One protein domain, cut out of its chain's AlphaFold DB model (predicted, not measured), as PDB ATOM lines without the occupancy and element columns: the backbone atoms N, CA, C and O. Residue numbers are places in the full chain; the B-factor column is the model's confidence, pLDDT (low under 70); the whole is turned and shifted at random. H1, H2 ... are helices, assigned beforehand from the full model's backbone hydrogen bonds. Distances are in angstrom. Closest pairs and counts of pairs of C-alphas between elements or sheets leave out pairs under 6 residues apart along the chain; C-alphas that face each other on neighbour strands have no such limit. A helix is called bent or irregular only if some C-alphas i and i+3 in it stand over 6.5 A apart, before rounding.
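What this domain is: This is residues 85 to 130 of the 181 residues of an uncharacterized protein of Sphingobium fluviale (UniProt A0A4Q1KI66). The model is an open V: one arm is the short helix H1 with the extended start of a long loop running on from it, the corner is the loop's turn around residues 103 to 110, and the other arm is the long helix H2, which folds back from that turn. The free ends of both arms stick out, with residues 85 to 96 and 119 to 130 standing free. The printed part has 46 residues, with two named helices in the order H1, H2, no named strand, and the class all helix. The whole is loose, with a radius of gyration of the C-alphas of 12.9 A, and flat, with spans of 35 by 26 by 14 A.

How they stand to each other: H1, residues 85 to 93, and H2, residues 111 to 129, are apart: no C-alpha of the one is within 8 A of the other. A long link of 17 residues, 94 to 110, joins them. In H1 and H2 every O i to N i+4 pair is within hydrogen-bond range.

Where its parts are: H1 begins at C-alpha 85, at (-49.748, 2.078, 7.650), and ends at C-alpha 93, at (-50.182, -9.826, 11.304), a length of 12.5 A. H2 measures 26.8 A from C-alpha 111, at (-44.499, -29.927, 9.311), to C-alpha 129, at (-36.342, -8.320, 22.935). The y values fall along H1 and rise along H2. Neither helix is bent.

The domain as a whole: The two C-alphas farthest apart are those of Thr 85 and Gly 106, at 35.9 A. The first and last printed C-alphas, of Thr 85 and Gly 130, are 25.8 A apart. The printed part has no cut. Its mean pLDDT is 78.9, and residues 94 to 96, 99 to 100 and 106 are under 70.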
ATOM      1  N   THR A  85     -50.845   3.051   7.735       87.06
ATOM      2  CA  THR A  85     -49.748   2.078   7.650       87.06
ATOM      3  C   THR A  85     -49.591   1.220   8.908       87.06
ATOM      4  O   THR A  85     -49.258   0.043   8.799       87.06
ATOM      5  N   SER A  86     -49.843   1.770  10.101       81.88
ATOM      6  CA  SER A  86     -49.853   1.008  11.359       81.88
ATOM      7  C   SER A  86     -51.005   0.007  11.370       81.88
ATOM      8  O   SER A  86     -50.827  -1.166  11.697       81.88
ATOM      9  N   ARG A  87     -52.173   0.454  10.905       81.50
ATOM     10  CA  ARG A  87     -53.380  -0.366  10.820       81.50
ATOM     11  C   ARG A  87     -53.260  -1.504   9.805       81.50
ATOM     12  O   ARG A  87     -53.708  -2.609  10.078       81.50
ATOM     13  N   VAL A  88     -52.633  -1.273   8.650       85.00
ATOM     14  CA  VAL A  88     -52.377  -2.346   7.671       85.00
ATOM     15  C   VAL A  88     -51.440  -3.406   8.255       85.00
ATOM     16  O   VAL A  88     -51.732  -4.592   8.136       85.00
ATOM     17  N   ARG A  89     -50.383  -3.005   8.976       81.62
ATOM     18  CA  ARG A  89     -49.470  -3.965   9.622       81.62
ATOM     19  C   ARG A  89     -50.163  -4.851  10.654       81.62
ATOM     20  O   ARG A  89     -49.853  -6.036  10.729       81.62
ATOM     21  N   SER A  90     -51.084  -4.304  11.450       77.56
ATOM     22  CA  SER A  90     -51.816  -5.109  12.435       77.56
ATOM     23  C   SER A  90     -52.796  -6.081  11.770       77.56
ATOM     24  O   SER A  90     -52.915  -7.218  12.218       77.56
ATOM     25  N   ILE A  91     -53.428  -5.679  10.664       80.50
ATOM     26  CA  ILE A  91     -54.306  -6.550   9.870       80.50
ATOM     27  C   ILE A  91     -53.509  -7.681   9.202       80.50
ATOM     28  O   ILE A  91     -53.933  -8.829   9.258       80.50
ATOM     29  N   GLU A  92     -52.343  -7.391   8.618       79.25
ATOM     30  CA  GLU A  92     -51.478  -8.405   7.991       79.25
ATOM     31  C   GLU A  92     -50.918  -9.411   9.004       79.25
ATOM     32  O   GLU A  92     -50.754 -10.594   8.698       79.25
ATOM     33  N   TYR A  93     -50.644  -8.958  10.228       74.19
ATOM     34  CA  TYR A  93     -50.182  -9.826  11.304       74.19
ATOM     35  C   TYR A  93     -51.257 -10.843  11.725       74.19
ATOM     36  O   TYR A  93     -50.955 -12.024  11.924       74.19
ATOM     37  N   VAL A  94     -52.525 -10.417  11.802       68.00
ATOM     38  CA  VAL A  94     -53.677 -11.280  12.117       68.00
ATOM     39  C   VAL A  94     -54.063 -12.098  10.878       68.00
ATOM     40  O   VAL A  94     -55.010 -11.800  10.162       68.00
ATOM     41  N   GLY A  95     -53.289 -13.146  10.606       67.69
ATOM     42  CA  GLY A  95     -53.505 -14.054   9.472       67.69
ATOM     43  C   GLY A  95     -52.214 -14.629   8.891       67.69
ATOM     44  O   GLY A  95     -52.241 -15.680   8.253       67.69
ATOM     45  N   ALA A  96     -51.070 -14.001   9.177       68.88
ATOM     46  CA  ALA A  96     -49.750 -14.510   8.798       68.88
ATOM     47  C   ALA A  96     -49.350 -15.812   9.530       68.88
ATOM     48  O   ALA A  96     -48.408 -16.490   9.112       68.88
ATOM     49  N   GLY A  97     -50.052 -16.169  10.611       72.19
ATOM     50  CA  GLY A  97     -49.821 -17.365  11.423       72.19
ATOM     51  C   GLY A  97     -51.129 -18.051  11.828       72.19
ATOM     52  O   GLY A  97     -52.159 -17.399  11.974       72.19
ATOM     53  N   GLY A  98     -51.100 -19.375  12.007       70.56
ATOM     54  CA  GLY A  98     -52.267 -20.156  12.441       70.56
ATOM     55  C   GLY A  98     -52.244 -21.618  11.985       70.56
ATOM     56  O   GLY A  98     -51.339 -22.044  11.261       70.56
ATOM     57  N   THR A  99     -53.271 -22.379  12.379       60.41
ATOM     58  CA  THR A  99     -53.423 -23.845  12.215       60.41
ATOM     59  C   THR A  99     -53.567 -24.353  10.770       60.41
ATOM     60  O   THR A  99     -53.852 -25.526  10.564       60.41
ATOM     61  N   GLN A 100     -53.331 -23.509   9.762       66.50
ATOM     62  CA  GLN A 100     -53.375 -23.856   8.332       66.50
ATOM     63  C   GLN A 100     -52.185 -23.286   7.534       66.50
ATOM     64  O   GLN A 100     -52.165 -23.332   6.309       66.50
ATOM     65  N   THR A 101     -51.180 -22.726   8.214       73.50
ATOM     66  CA  THR A 101     -49.978 -22.162   7.560       73.50
ATOM     67  C   THR A 101     -48.897 -23.211   7.284       73.50
ATOM     68  O   THR A 101     -48.007 -22.988   6.462       73.50
ATOM     69  N   CYS A 102     -48.996 -24.374   7.933       77.12
ATOM     70  CA  CYS A 102     -48.126 -25.522   7.727       77.12
ATOM     71  C   CYS A 102     -48.865 -26.571   6.882       77.12
ATOM     72  O   CYS A 102     -49.911 -27.076   7.283       77.12
ATOM     73  N   SER A 103     -48.319 -26.911   5.720       76.88
ATOM     74  CA  SER A 103     -48.827 -27.984   4.865       76.88
ATOM     75  C   SER A 103     -48.370 -29.358   5.387       76.88
ATOM     76  O   SER A 103     -47.278 -29.461   5.941       76.88
ATOM     77  N   PRO A 104     -49.147 -30.443   5.219       70.50
ATOM     78  CA  PRO A 104     -48.693 -31.792   5.564       70.50
ATOM     79  C   PRO A 104     -47.809 -32.439   4.481       70.50
ATOM     80  O   PRO A 104     -47.110 -33.406   4.772       70.50
ATOM     81  N   VAL A 105     -47.800 -31.928   3.242       75.75
ATOM     82  CA  VAL A 105     -47.041 -32.534   2.131       75.75
ATOM     83  C   VAL A 105     -45.596 -32.024   2.061       75.75
ATOM     84  O   VAL A 105     -45.307 -30.877   2.403       75.75
ATOM     85  N   GLY A 106     -44.673 -32.908   1.666       62.12
ATOM     86  CA  GLY A 106     -43.220 -32.699   1.698       62.12
ATOM     87  C   GLY A 106     -42.752 -31.511   0.851       62.12
ATOM     88  O   GLY A 106     -42.763 -31.560  -0.373       62.12
ATOM     89  N   GLY A 107     -42.321 -30.448   1.526       74.56
ATOM     90  CA  GLY A 107     -41.850 -29.185   0.961       74.56
ATOM     91  C   GLY A 107     -41.425 -28.223   2.077       74.56
ATOM     92  O   GLY A 107     -41.497 -28.566   3.257       74.56
ATOM     93  N   ALA A 108     -40.999 -27.002   1.740       72.62
ATOM     94  CA  ALA A 108     -40.519 -26.017   2.724       72.62
ATOM     95  C   ALA A 108     -41.576 -25.611   3.774       72.62
ATOM     96  O   ALA A 108     -41.228 -25.253   4.897       72.62
ATOM     97  N   ASN A 109     -42.861 -25.729   3.427       76.25
ATOM     98  CA  ASN A 109     -43.986 -25.488   4.333       76.25
ATOM     99  C   ASN A 109     -44.518 -26.778   4.981       76.25
ATOM    100  O   ASN A 109     -45.570 -26.731   5.607       76.25
ATOM    101  N   SER A 110     -43.822 -27.914   4.836       83.56
ATOM    102  CA  SER A 110     -44.172 -29.162   5.526       83.56
ATOM    103  C   SER A 110     -44.037 -29.008   7.048       83.56
ATOM    104  O   SER A 110     -43.382 -28.072   7.506       83.56
ATOM    105  N   PHE A 111     -44.576 -29.938   7.842       80.94
ATOM    106  CA  PHE A 111     -44.499 -29.927   9.311       80.94
ATOM    107  C   PHE A 111     -43.100 -29.558   9.848       80.94
ATOM    108  O   PHE A 111     -42.955 -28.604  10.615       80.94
ATOM    109  N   THR A 112     -42.049 -30.234   9.373       82.94
ATOM    110  CA  THR A 112     -40.661 -29.983   9.800       82.94
ATOM    111  C   THR A 112     -40.135 -28.615   9.345       82.94
ATOM    112  O   THR A 112     -39.423 -27.938  10.088       82.94
ATOM    113  N   GLY A 113     -40.503 -28.169   8.140       84.62
ATOM    114  CA  GLY A 113     -40.102 -26.866   7.603       84.62
ATOM    115  C   GLY A 113     -40.785 -25.704   8.327       84.62
ATOM    116  O   GLY A 113     -40.123 -24.748   8.738       84.62
ATOM    117  N   CYS A 114     -42.081 -25.842   8.599       85.00
ATOM    118  CA  CYS A 114     -42.873 -24.892   9.369       85.00
ATOM    119  C   CYS A 114     -42.376 -24.777  10.819       85.00
ATOM    120  O   CYS A 114     -42.173 -23.668  11.315       85.00
ATOM    121  N   PHE A 115     -42.063 -25.909  11.465       85.12
ATOM    122  CA  PHE A 115     -41.439 -25.924  12.790       85.12
ATOM    123  C   PHE A 115     -40.098 -25.178  12.795       85.12
ATOM    124  O   PHE A 115     -39.848 -24.353  13.672       85.12
ATOM    125  N   SER A 116     -39.252 -25.395  11.781       87.44
ATOM    126  CA  SER A 116     -37.964 -24.697  11.674       87.44
ATOM    127  C   SER A 116     -38.119 -23.178  11.506       87.44
ATOM    128  O   SER A 116     -37.326 -22.413  12.057       87.44
ATOM    129  N   LYS A 117     -39.152 -22.728  10.780       85.31
ATOM    130  CA  LYS A 117     -39.479 -21.308  10.604       85.31
ATOM    131  C   LYS A 117     -39.934 -20.685  11.922       85.31
ATOM    132  O   LYS A 117     -39.402 -19.645  12.303       85.31
ATOM    133  N   LEU A 118     -40.836 -21.354  12.641       85.31
ATOM    134  CA  LEU A 118     -41.318 -20.904  13.945       85.31
ATOM    135  C   LEU A 118     -40.185 -20.850  14.980       85.31
ATOM    136  O   LEU A 118     -40.053 -19.868  15.702       85.31
ATOM    137  N   ALA A 119     -39.307 -21.857  15.006       87.88
ATOM    138  CA  ALA A 119     -38.142 -21.875  15.890       87.88
ATOM    139  C   ALA A 119     -37.170 -20.717  15.598       87.88
ATOM    140  O   ALA A 119     -36.653 -20.088  16.523       87.88
ATOM    141  N   LYS A 120     -36.943 -20.396  14.317       89.44
ATOM    142  CA  LYS A 120     -36.131 -19.238  13.906       89.44
ATOM    143  C   LYS A 120     -36.787 -17.915  14.299       89.44
ATOM    144  O   LYS A 120     -36.088 -17.057  14.829       89.44
ATOM    145  N   GLN A 121     -38.094 -17.762  14.083       87.06
ATOM    146  CA  GLN A 121     -38.843 -16.571  14.499       87.06
ATOM    147  C   GLN A 121     -38.793 -16.387  16.017       87.06
ATOM    148  O   GLN A 121     -38.377 -15.332  16.472       87.06
ATOM    149  N   ALA A 122     -39.047 -17.435  16.802       86.25
ATOM    150  CA  ALA A 122     -38.962 -17.377  18.261       86.25
ATOM    151  C   ALA A 122     -37.545 -17.053  18.775       86.25
ATOM    152  O   ALA A 122     -37.384 -16.452  19.838       86.25
ATOM    153  N   LYS A 123     -36.493 -17.464  18.051       89.25
ATOM    154  CA  LYS A 123     -35.111 -17.071  18.365       89.25
ATOM    155  C   LYS A 123     -34.850 -15.606  18.007       89.25
ATOM    156  O   LYS A 123     -34.214 -14.905  18.788       89.25
ATOM    157  N   ALA A 124     -35.342 -15.149  16.858       89.69
ATOM    158  CA  ALA A 124     -35.218 -13.763  16.420       89.69
ATOM    159  C   ALA A 124     -35.983 -12.802  17.344       89.69
ATOM    160  O   ALA A 124     -35.449 -11.762  17.699       89.69
ATOM    161  N   GLU A 125     -37.180 -13.175  17.795       84.19
ATOM    162  CA  GLU A 125     -37.972 -12.413  18.765       84.19
ATOM    163  C   GLU A 125     -37.250 -12.294  20.107       84.19
ATOM    164  O   GLU A 125     -37.147 -11.195  20.642       84.19
ATOM    165  N   ARG A 126     -36.672 -13.387  20.624       83.19
ATOM    166  CA  ARG A 126     -35.850 -13.334  21.844       83.19
ATOM    167  C   ARG A 126     -34.628 -12.432  21.682       83.19
ATOM    168  O   ARG A 126     -34.338 -11.651  22.577       83.19
ATOM    169  N   ALA A 127     -33.950 -12.502  20.538       83.88
ATOM    170  CA  ALA A 127     -32.817 -11.624  20.251       83.88
ATOM    171  C   ALA A 127     -33.242 -10.147  20.124       83.88
ATOM    172  O   ALA A 127     -32.535  -9.266  20.603       83.88
ATOM    173  N   ALA A 128     -34.399  -9.871  19.511       80.56
ATOM    174  CA  ALA A 128     -34.943  -8.523  19.348       80.56
ATOM    175  C   ALA A 128     -35.445  -7.916  20.667       80.56
ATOM    176  O   ALA A 128     -35.324  -6.711  20.863       80.56
ATOM    177  N   MET A 129     -35.970  -8.741  21.578       71.31
ATOM    178  CA  MET A 129     -36.342  -8.320  22.935       71.31
ATOM    179  C   MET A 129     -35.118  -7.953  23.790       71.31
ATOM    180  O   MET A 129     -35.267  -7.258  24.792       71.31
ATOM    181  N   GLY A 130     -33.915  -8.357  23.365       73.75
ATOM    182  CA  GLY A 130     -32.668  -8.119  24.077       73.75
ATOM    183  C   GLY A 130     -32.556  -8.947  25.360       73.75
ATOM    184  O   GLY A 130     -33.543  -9.300  25.998       73.75
TER     185      GLY A 130